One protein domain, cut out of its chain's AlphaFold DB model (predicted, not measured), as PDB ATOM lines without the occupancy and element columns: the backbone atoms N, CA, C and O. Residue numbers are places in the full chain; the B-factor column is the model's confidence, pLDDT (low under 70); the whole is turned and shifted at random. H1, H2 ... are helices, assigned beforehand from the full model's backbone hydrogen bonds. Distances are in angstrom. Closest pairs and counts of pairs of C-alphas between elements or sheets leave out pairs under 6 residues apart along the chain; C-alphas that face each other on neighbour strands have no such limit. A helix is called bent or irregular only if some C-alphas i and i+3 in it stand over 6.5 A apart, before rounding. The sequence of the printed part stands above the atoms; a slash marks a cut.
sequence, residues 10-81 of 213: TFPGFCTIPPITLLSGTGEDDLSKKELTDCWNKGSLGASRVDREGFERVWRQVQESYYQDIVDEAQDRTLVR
ATOM      1  N   THR A  10     -25.060 -11.092  -4.925       88.38
ATOM      2  CA  THR A  10     -24.136 -12.194  -5.235       88.38
ATOM      3  C   THR A  10     -24.580 -13.469  -4.525       88.38
ATOM      4  O   THR A  10     -25.300 -13.387  -3.531       88.38
ATOM      5  N   PHE A  11     -24.108 -14.639  -4.962       85.94
ATOM      6  CA  PHE A  11     -24.398 -15.899  -4.264       85.94
ATOM      7  C   PHE A  11     -24.013 -15.865  -2.768       85.94
ATOM      8  O   PHE A  11     -24.856 -16.202  -1.938       85.94
ATOM      9  N   PRO A  12     -22.819 -15.370  -2.370       85.44
ATOM     10  CA  PRO A  12     -22.500 -15.178  -0.956       85.44
ATOM     11  C   PRO A  12     -23.478 -14.239  -0.245       85.44
ATOM     12  O   PRO A  12     -23.900 -14.537   0.867       85.44
ATOM     13  N   GLY A  13     -23.881 -13.136  -0.888       85.62
ATOM     14  CA  GLY A  13     -24.873 -12.214  -0.332       85.62
ATOM     15  C   GLY A  13     -26.234 -12.881  -0.129       85.62
ATOM     16  O   GLY A  13     -26.844 -12.729   0.924       85.62
ATOM     17  N   PHE A  14     -26.668 -13.691  -1.092       84.75
ATOM     18  CA  PHE A  14     -27.899 -14.472  -1.033       84.75
ATOM     19  C   PHE A  14     -27.909 -15.490   0.111       84.75
ATOM     20  O   PHE A  14     -28.875 -15.550   0.869       84.75
ATOM     21  N   CYS A  15     -26.814 -16.229   0.303       84.38
ATOM     22  CA  CYS A  15     -26.687 -17.190   1.400       84.38
ATOM     23  C   CYS A  15     -26.749 -16.544   2.791       84.38
ATOM     24  O   CYS A  15     -27.045 -17.231   3.761       84.38
ATOM     25  N   THR A  16     -26.473 -15.241   2.899       83.38
ATOM     26  CA  THR A  16     -26.502 -14.504   4.174       83.38
ATOM     27  C   THR A  16     -27.848 -13.855   4.495       83.38
ATOM     28  O   THR A  16     -27.998 -13.260   5.562       83.38
ATOM     29  N   ILE A  17     -28.843 -13.948   3.605       81.38
ATOM     30  CA  ILE A  17     -30.156 -13.338   3.840       81.38
ATOM     31  C   ILE A  17     -30.879 -14.146   4.932       81.38
ATOM     32  O   ILE A  17     -30.923 -15.373   4.823       81.38
ATOM     33  N   PRO A  18     -31.483 -13.501   5.954       77.38
ATOM     34  CA  PRO A  18     -32.046 -14.193   7.116       77.38
ATOM     35  C   PRO A  18     -32.945 -15.401   6.810       77.38
ATOM     36  O   PRO A  18     -32.785 -16.432   7.462       77.38
ATOM     37  N   PRO A  19     -33.843 -15.355   5.808       77.50
ATOM     38  CA  PRO A  19     -34.625 -16.519   5.427       77.50
ATOM     39  C   PRO A  19     -33.760 -17.661   4.887       77.50
ATOM     40  O   PRO A  19     -33.953 -18.787   5.303       77.50
ATOM     41  N   ILE A  20     -32.759 -17.395   4.041       81.00
ATOM     42  CA  ILE A  20     -31.857 -18.441   3.528       81.00
ATOM     43  C   ILE A  20     -30.993 -19.023   4.647       81.00
ATOM     44  O   ILE A  20     -30.811 -20.231   4.705       81.00
ATOM     45  N   THR A  21     -30.521 -18.197   5.585       79.75
ATOM     46  CA  THR A  21     -29.758 -18.692   6.742       79.75
ATOM     47  C   THR A  21     -30.597 -19.531   7.703       79.75
ATOM     48  O   THR A  21     -30.050 -20.379   8.390       79.75
ATOM     49  N   LEU A  22     -31.913 -19.298   7.768       77.44
ATOM     50  CA  LEU A  22     -32.830 -20.118   8.568       77.44
ATOM     51  C   LEU A  22     -33.131 -21.466   7.916       77.44
ATOM     52  O   LEU A  22     -33.534 -22.385   8.619       77.44
ATOM     53  N   LEU A  23     -32.967 -21.539   6.597       74.38
ATOM     54  CA  LEU A  23     -33.200 -22.725   5.788       74.38
ATOM     55  C   LEU A  23     -31.921 -23.515   5.527       74.38
ATOM     56  O   LEU A  23     -32.009 -24.611   5.001       74.38
ATOM     57  N   SER A  24     -30.745 -22.965   5.829       78.56
ATOM     58  CA  SER A  24     -29.452 -23.597   5.578       78.56
ATOM     59  C   SER A  24     -28.812 -24.073   6.875       78.56
ATOM     60  O   SER A  24     -28.754 -23.328   7.854       78.56
ATOM     61  N   GLY A  25     -28.259 -25.282   6.859       76.00
ATOM     62  CA  GLY A  25     -27.675 -25.900   8.043       76.00
ATOM     63  C   GLY A  25     -27.193 -27.329   7.796       76.00
ATOM     64  O   GLY A  25     -26.844 -27.693   6.672       76.00
ATOM     65  N   THR A  26     -27.081 -28.099   8.876       71.19
ATOM     66  CA  THR A  26     -26.558 -29.480   8.881       71.19
ATOM     67  C   THR A  26     -27.598 -30.507   9.324       71.19
ATOM     68  O   THR A  26     -27.248 -31.670   9.515       71.19
ATOM     69  N   GLY A  27     -28.835 -30.076   9.572       67.31
ATOM     70  CA  GLY A  27     -29.969 -30.956   9.807       67.31
ATOM     71  C   GLY A  27     -30.338 -31.742   8.553       67.31
ATOM     72  O   GLY A  27     -29.933 -31.397   7.445       67.31
ATOM     73  N   GLU A  28     -31.101 -32.813   8.742       61.53
ATOM     74  CA  GLU A  28     -31.549 -33.692   7.653       61.53
ATOM     75  C   GLU A  28     -32.499 -32.966   6.682       61.53
ATOM     76  O   GLU A  28     -32.523 -33.289   5.498       61.53
ATOM     77  N   ASP A  29     -33.191 -31.935   7.176       59.59
ATOM     78  CA  ASP A  29     -34.167 -31.117   6.446       59.59
ATOM     79  C   ASP A  29     -33.631 -29.716   6.080       59.59
ATOM     80  O   ASP A  29     -34.357 -28.875   5.545       59.59
ATOM     81  N   ASP A  30     -32.360 -29.436   6.386       77.00
ATOM     82  CA  ASP A  30     -31.726 -28.163   6.055       77.00
ATOM     83  C   ASP A  30     -31.203 -28.169   4.610       77.00
ATOM     84  O   ASP A  30     -30.605 -29.137   4.138       77.00
ATOM     85  N   LEU A  31     -31.311 -27.027   3.931       77.88
ATOM     86  CA  LEU A  31     -30.721 -26.816   2.616       77.88
ATOM     87  C   LEU A  31     -29.207 -26.942   2.689       77.88
ATOM     88  O   LEU A  31     -28.496 -26.082   3.241       77.88
ATOM     89  N   SER A  32     -28.704 -27.980   2.031       84.31
ATOM     90  CA  SER A  32     -27.280 -28.147   1.845       84.31
ATOM     91  C   SER A  32     -26.730 -27.021   0.971       84.31
ATOM     92  O   SER A  32     -27.388 -26.456   0.088       84.31
ATOM     93  N   LYS A  33     -25.442 -26.722   1.151       83.88
ATOM     94  CA  LYS A  33     -24.741 -25.744   0.309       83.88
ATOM     95  C   LYS A  33     -24.839 -26.088  -1.183       83.88
ATOM     96  O   LYS A  33     -24.820 -25.186  -2.019       83.88
ATOM     97  N   LYS A  34     -24.946 -27.377  -1.516       85.81
ATOM     98  CA  LYS A  34     -25.089 -27.866  -2.889       85.81
ATOM     99  C   LYS A  34     -26.460 -27.510  -3.470       85.81
ATOM    100  O   LYS A  34     -26.509 -26.953  -4.558       85.81
ATOM    101  N   GLU A  35     -27.538 -27.741  -2.729       84.00
ATOM    102  CA  GLU A  35     -28.900 -27.405  -3.165       84.00
ATOM    103  C   GLU A  35     -29.091 -25.901  -3.346       84.00
ATOM    104  O   GLU A  35     -29.592 -25.461  -4.377       84.00
ATOM    105  N   LEU A  36     -28.579 -25.093  -2.412       85.88
ATOM    106  CA  LEU A  36     -28.577 -23.634  -2.563       85.88
ATOM    107  C   LEU A  36     -27.799 -23.180  -3.800       85.88
ATOM    108  O   LEU A  36     -28.216 -22.243  -4.481       85.88
ATOM    109  N   THR A  37     -26.680 -23.843  -4.100       87.75
ATOM    110  CA  THR A  37     -25.875 -23.558  -5.295       87.75
ATOM    111  C   THR A  37     -26.639 -23.922  -6.569       87.75
ATOM    112  O   THR A  37     -26.627 -23.156  -7.529       87.75
ATOM    113  N   ASP A  38     -27.353 -25.047  -6.579       85.62
ATOM    114  CA  ASP A  38     -28.164 -25.466  -7.723       85.62
ATOM    115  C   ASP A  38     -29.362 -24.530  -7.944       85.62
ATOM    116  O   ASP A  38     -29.625 -24.130  -9.082       85.62
ATOM    117  N   CYS A  39     -30.050 -24.111  -6.877       83.81
ATOM    118  CA  CYS A  39     -31.115 -23.106  -6.939       83.81
ATOM    119  C   CYS A  39     -30.593 -21.759  -7.446       83.81
ATOM    120  O   CYS A  39     -31.220 -21.139  -8.308       83.81
ATOM    121  N   TRP A  40     -29.423 -21.329  -6.962       88.00
ATOM    122  CA  TRP A  40     -28.768 -20.119  -7.444       88.00
ATOM    123  C   TRP A  40     -28.454 -20.220  -8.930       88.00
ATOM    124  O   TRP A  40     -28.867 -19.357  -9.694       88.00
ATOM    125  N   ASN A  41     -27.772 -21.277  -9.372       87.00
ATOM    126  CA  ASN A  41     -27.358 -21.431 -10.766       87.00
ATOM    127  C   ASN A  41     -28.553 -21.502 -11.723       87.00
ATOM    128  O   ASN A  41     -28.521 -20.882 -12.785       87.00
ATOM    129  N   LYS A  42     -29.627 -22.200 -11.335       83.00
ATOM    130  CA  LYS A  42     -30.855 -22.290 -12.138       83.00
ATOM    131  C   LYS A  42     -31.611 -20.962 -12.178       83.00
ATOM    132  O   LYS A  42     -31.951 -20.494 -13.260       83.00
ATOM    133  N   GLY A  43     -31.841 -20.332 -11.026       82.44
ATOM    134  CA  GLY A  43     -32.616 -19.091 -10.941       82.44
ATOM    135  C   GLY A  43     -31.879 -17.862 -11.484       82.44
ATOM    136  O   GLY A  43     -32.504 -16.975 -12.061       82.44
ATOM    137  N   SER A  44     -30.551 -17.828 -11.350       82.75
ATOM    138  CA  SER A  44     -29.692 -16.750 -11.865       82.75
ATOM    139  C   SER A  44     -29.288 -16.939 -13.327       82.75
ATOM    140  O   SER A  44     -28.611 -16.072 -13.876       82.75
ATOM    141  N   LEU A  45     -29.655 -18.068 -13.951       81.69
ATOM    142  CA  LEU A  45     -29.169 -18.475 -15.275       81.69
ATOM    143  C   LEU A  45     -27.627 -18.511 -15.356       81.69
ATOM    144  O   LEU A  45     -27.038 -18.213 -16.392       81.69
ATOM    145  N   GLY A  46     -26.971 -18.858 -14.244       78.00
ATOM    146  CA  GLY A  46     -25.512 -18.922 -14.125       78.00
ATOM    147  C   GLY A  46     -24.817 -17.579 -13.869       78.00
ATOM    148  O   GLY A  46     -23.593 -17.503 -13.976       78.00
ATOM    149  N   ALA A  47     -25.553 -16.517 -13.533       80.69
ATOM    150  CA  ALA A  47     -24.960 -15.215 -13.243       80.69
ATOM    151  C   ALA A  47     -24.314 -15.153 -11.843       80.69
ATOM    152  O   ALA A  47     -24.859 -15.618 -10.839       80.69
ATOM    153  N   SER A  48     -23.146 -14.511 -11.753       75.88
ATOM    154  CA  SER A  48     -22.423 -14.286 -10.487       75.88
ATOM    155  C   SER A  48     -22.963 -13.096  -9.676       75.88
ATOM    156  O   SER A  48     -22.772 -13.034  -8.458       75.88
ATOM    157  N   ARG A  49     -23.671 -12.175 -10.342       82.81
ATOM    158  CA  ARG A  49     -24.474 -11.093  -9.756       82.81
ATOM    159  C   ARG A  49     -25.814 -11.030 -10.463       82.81
ATOM    160  O   ARG A  49     -25.851 -11.048 -11.689       82.81
ATOM    161  N   VAL A  50     -26.879 -10.894  -9.686       83.00
ATOM    162  CA  VAL A  50     -28.242 -10.732 -10.199       83.00
ATOM    163  C   VAL A  50     -28.846  -9.425  -9.718       83.00
ATOM    164  O   VAL A  50     -28.587  -8.987  -8.599       83.00
ATOM    165  N   ASP A  51     -29.641  -8.799 -10.573       84.06
ATOM    166  CA  ASP A  51     -30.486  -7.659 -10.239       84.06
ATOM    167  C   ASP A  51     -31.753  -8.113  -9.488       84.06
ATOM    168  O   ASP A  51     -31.891  -9.277  -9.102       84.06
ATOM    169  N   ARG A  52     -32.693  -7.191  -9.254       80.25
ATOM    170  CA  ARG A  52     -33.935  -7.493  -8.529       80.25
ATOM    171  C   ARG A  52     -34.746  -8.607  -9.199       80.25
ATOM    172  O   ARG A  52     -35.248  -9.482  -8.502       80.25
ATOM    173  N   GLU A  53     -34.847  -8.603 -10.526       81.56
ATOM    174  CA  GLU A  53     -35.602  -9.623 -11.262       81.56
ATOM    175  C   GLU A  53     -34.923 -10.995 -11.224       81.56
ATOM    176  O   GLU A  53     -35.597 -12.022 -11.113       81.56
ATOM    177  N   GLY A  54     -33.591 -11.039 -11.304       82.50
ATOM    178  CA  GLY A  54     -32.847 -12.283 -11.129       82.50
ATOM    179  C   GLY A  54     -32.919 -12.804  -9.689       82.50
ATOM    180  O   GLY A  54     -33.073 -14.006  -9.483       82.50
ATOM    181  N   PHE A  55     -32.905 -11.917  -8.689       84.56
ATOM    182  CA  PHE A  55     -33.124 -12.292  -7.291       84.56
ATOM    183  C   PHE A  55     -34.518 -12.889  -7.074       84.56
ATOM    184  O   PHE A  55     -34.632 -13.953  -6.475       84.56
ATOM    185  N   GLU A  56     -35.575 -12.247  -7.580       85.25
ATOM    186  CA  GLU A  56     -36.948 -12.746  -7.439       85.25
ATOM    187  C   GLU A  56     -37.128 -14.123  -8.096       85.25
ATOM    188  O   GLU A  56     -37.853 -14.960  -7.561       85.25
ATOM    189  N   ARG A  57     -36.423 -14.404  -9.200       84.44
ATOM    190  CA  ARG A  57     -36.395 -15.739  -9.821       84.44
ATOM    191  C   ARG A  57     -35.719 -16.788  -8.943       84.44
ATOM    192  O   ARG A  57     -36.303 -17.841  -8.710       84.44
ATOM    193  N   VAL A  58     -34.525 -16.499  -8.422       85.19
ATOM    194  CA  VAL A  58     -33.830 -17.403  -7.484       85.19
ATOM    195  C   VAL A  58     -34.675 -17.630  -6.230       85.19
ATOM    196  O   VAL A  58     -34.814 -18.761  -5.768       85.19
ATOM    197  N   TRP A  59     -35.274 -16.566  -5.698       84.88
ATOM    198  CA  TRP A  59     -36.108 -16.618  -4.506       84.88
ATOM    199  C   TRP A  59     -37.369 -17.457  -4.729       84.88
ATOM    200  O   TRP A  59     -37.658 -18.327  -3.912       84.88
ATOM    201  N   ARG A  60     -38.073 -17.279  -5.855       84.12
ATOM    202  CA  ARG A  60     -39.209 -18.139  -6.219       84.12
ATOM    203  C   ARG A  60     -38.800 -19.592  -6.384       84.12
ATOM    204  O   ARG A  60     -39.545 -20.447  -5.942       84.12
ATOM    205  N   GLN A  61     -37.629 -19.873  -6.950       80.75
ATOM    206  CA  GLN A  61     -37.150 -21.246  -7.092       80.75
ATOM    207  C   GLN A  61     -36.912 -21.906  -5.728       80.75
ATOM    208  O   GLN A  61     -37.319 -23.045  -5.526       80.75
ATOM    209  N   VAL A  62     -36.288 -21.193  -4.782       82.44
ATOM    210  CA  VAL A  62     -36.118 -21.690  -3.405       82.44
ATOM    211  C   VAL A  62     -37.462 -21.825  -2.703       82.44
ATOM    212  O   VAL A  62     -37.680 -22.803  -2.001       82.44
ATOM    213  N   GLN A  63     -38.388 -20.890  -2.913       77.69
ATOM    214  CA  GLN A  63     -39.739 -21.042  -2.400       77.69
ATOM    215  C   GLN A  63     -40.398 -22.267  -3.022       77.69
ATOM    216  O   GLN A  63     -40.637 -23.200  -2.299       77.69
ATOM    217  N   GLU A  64     -40.634 -22.361  -4.321       75.75
ATOM    218  CA  GLU A  64     -41.326 -23.502  -4.936       75.75
ATOM    219  C   GLU A  64     -40.715 -24.867  -4.599       75.75
ATOM    220  O   GLU A  64     -41.459 -25.813  -4.355       75.75
ATOM    221  N   SER A  65     -39.383 -24.973  -4.546       68.81
ATOM    222  CA  SER A  65     -38.715 -26.231  -4.198       68.81
ATOM    223  C   SER A  65     -38.886 -26.629  -2.733       68.81
ATOM    224  O   SER A  65     -38.810 -27.815  -2.441       68.81
ATOM    225  N   TYR A  66     -39.153 -25.674  -1.837       67.38
ATOM    226  CA  TYR A  66     -39.172 -25.919  -0.394       67.38
ATOM    227  C   TYR A  66     -40.405 -25.325   0.317       67.38
ATOM    228  O   TYR A  66     -40.502 -25.371   1.531       67.38
ATOM    229  N   TYR A  67     -41.392 -24.767  -0.391       62.47
ATOM    230  CA  TYR A  67     -42.486 -23.970   0.192       62.47
ATOM    231  C   TYR A  67     -43.380 -24.834   1.070       62.47
ATOM    232  O   TYR A  67     -43.843 -24.367   2.101       62.47
ATOM    233  N   GLN A  68     -43.616 -26.083   0.666       55.47
ATOM    234  CA  GLN A  68     -44.348 -27.058   1.474       55.47
ATOM    235  C   GLN A  68     -43.595 -27.348   2.777       55.47
ATOM    236  O   GLN A  68     -44.148 -27.110   3.845       55.47
ATOM    237  N   ASP A  69     -42.317 -27.716   2.697       57.66
ATOM    238  CA  ASP A  69     -41.513 -28.082   3.872       57.66
ATOM    239  C   ASP A  69     -41.276 -26.888   4.814       57.66
ATOM    240  O   ASP A  69     -41.359 -27.004   6.034       57.66
ATOM    241  N   ILE A  70     -41.077 -25.688   4.259       59.88
ATOM    242  CA  ILE A  70     -40.880 -24.443   5.013       59.88
ATOM    243  C   ILE A  70     -42.167 -23.988   5.700       59.88
ATOM    244  O   ILE A  70     -42.119 -23.479   6.823       59.88
ATOM    245  N   VAL A  71     -43.319 -24.107   5.030       57.62
ATOM    246  CA  VAL A  71     -44.617 -23.737   5.612       57.62
ATOM    247  C   VAL A  71     -45.008 -24.727   6.704       57.62
ATOM    248  O   VAL A  71     -45.464 -24.278   7.760       57.62
ATOM    249  N   ASP A  72     -44.771 -26.021   6.499       56.25
ATOM    250  CA  ASP A  72     -45.031 -27.059   7.495       56.25
ATOM    251  C   ASP A  72     -44.117 -26.879   8.728       56.25
ATOM    252  O   ASP A  72     -44.616 -26.784   9.851       56.25
ATOM    253  N   GLU A  73     -42.809 -26.656   8.548       59.97
ATOM    254  CA  GLU A  73     -41.854 -26.398   9.645       59.97
ATOM    255  C   GLU A  73     -42.123 -25.058  10.364       59.97
ATOM    256  O   GLU A  73     -41.995 -24.951  11.587       59.97
ATOM    257  N   ALA A  74     -42.531 -23.996   9.656       55.75
ATOM    258  CA  ALA A  74     -42.895 -22.723  10.289       55.75
ATOM    259  C   ALA A  74     -44.167 -22.852  11.149       55.75
ATOM    260  O   ALA A  74     -44.273 -22.240  12.225       55.75
ATOM    261  N   GLN A  75     -45.127 -23.666  10.705       52.38
ATOM    262  CA  GLN A  75     -46.304 -24.012  11.497       52.38
ATOM    263  C   GLN A  75     -45.916 -24.868  12.711       52.38
ATOM    264  O   GLN A  75     -46.333 -24.551  13.830       52.38
ATOM    265  N   ASP A  76     -45.020 -25.840  12.557       55.38
ATOM    266  CA  ASP A  76     -44.542 -26.661  13.672       55.38
ATOM    267  C   ASP A  76     -43.720 -25.860  14.691       55.38
ATOM    268  O   ASP A  76     -43.978 -25.920  15.900       55.38
ATOM    269  N   ARG A  77     -42.819 -24.980  14.251       56.81
ATOM    270  CA  ARG A  77     -42.038 -24.110  15.148       56.81
ATOM    271  C   ARG A  77     -42.900 -23.115  15.916       56.81
ATOM    272  O   ARG A  77     -42.612 -22.832  17.085       56.81
ATOM    273  N   THR A  78     -43.961 -22.578  15.313       52.44
ATOM    274  CA  THR A  78     -44.895 -21.686  16.023       52.44
ATOM    275  C   THR A  78     -45.746 -22.443  17.045       52.44
ATOM    276  O   THR A  78     -45.999 -21.913  18.135       52.44
ATOM    277  N   LEU A  79     -46.097 -23.702  16.773       50.34
ATOM    278  CA  LEU A  79     -46.763 -24.594  17.726       50.34
ATOM    279  C   LEU A  79     -45.836 -25.001  18.888       50.34
ATOM    280  O   LEU A  79     -46.245 -24.940  20.052       50.34
ATOM    281  N   VAL A  80     -44.569 -25.320  18.612       50.19
ATOM    282  CA  VAL A  80     -43.559 -25.679  19.627       50.19
ATOM    283  C   VAL A  80     -43.202 -24.481  20.516       50.19
ATOM    284  O   VAL A  80     -43.112 -24.622  21.740       50.19
ATOM    285  N   ARG A  81     -43.089 -23.264  19.960       46.81
ATOM    286  CA  ARG A  81     -42.897 -22.038  20.760       46.81
ATOM    287  C   ARG A  81     -44.097 -21.721  21.652       46.81
ATOM    288  O   ARG A  81     -43.895 -21.281  22.785       46.81
TER     289      ARG A  81
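This is residues 10 to 81 of the 213 residues of a protein of Amphiprora paludosa (UniProt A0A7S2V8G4). One long helix, H4, is bent into an L; H3 packs at a steep slant on its first arm, H4a, and the two short helices H1 and H2, joined by a tight link, complete a small body beside which the end of the second arm, residues 74 to 81 of H4b, sticks out. The printed part has 72 residues with four named helices, in the order H1, H2, H3, H4 along the chain, and no named strand; the class is all helix. The whole is compact, with a radius of gyration of the C-alphas of 12.6 A, but elongated, spanning 39 by 22 by 17 A.

H4, residues 52 to 81, was assigned as one helix by its hydrogen bonds, but it is bent: C-alphas 65 and 68 are 8.0 A apart. Its arms, H4a with residues 52 to 65 and H4b with residues 68 to 81, are about perpendicular, at 77 degrees. H4a touches H3, residues 33 to 43, at a steep tilt of 55 degrees, opposite ways; the closest C-alphas, those of Gly 43 and Val 58, are 4.0 A apart. H3 only just touches H1, residues 11 to 15, with 3 pairs of C-alphas within 8 A; the closest, those of Phe 11 and Trp 40, are 6.9 A apart. H1 and H4a are only just apart, with their closest C-alphas at 8.4 A. H1 is close to but not clearly touching H2, residues 18 to 23; the closest C-alphas, those of Cys 15 and Thr 21, are 6.3 A apart. H2 is also close to but not clearly touching H4b, and about perpendicular to it at 80 degrees; the closest C-alphas, those of Leu 23 and Ile 70, are 7.9 A apart. H2 and H3 are apart, as are H3 and H4b. In H1, H2, H3, H4a and H4b, every pair of O i and N i+4 is within hydrogen-bond range.

H4a is 19.8 A from first to last C-alpha, and H4b is 20.0 A, ending at C-alpha 81 at (-42.897, -22.038, 20.760). H3 is 15.3 A long and begins at C-alpha 33 at (-24.741, -25.744, 0.309). H2 measures 8.7 A. H1 measures 6.2 A and begins at C-alpha 11 at (-24.398, -15.899, -4.264).

The two C-alphas farthest apart, those of Ala 47 and Val 80, are 39.2 A apart. Residues 74 to 81 stand free; without them the body has 64 residues and spans 29 by 19 by 18 A. The printed part has no cut. The link from H1 to H2 is tight, and those from H2 to H3 and from H3 to H4 are short. The mean pLDDT of the printed part is 75.3; residues 27 to 29 and 65 to 81 are under 70, and H4b has a mean of 55.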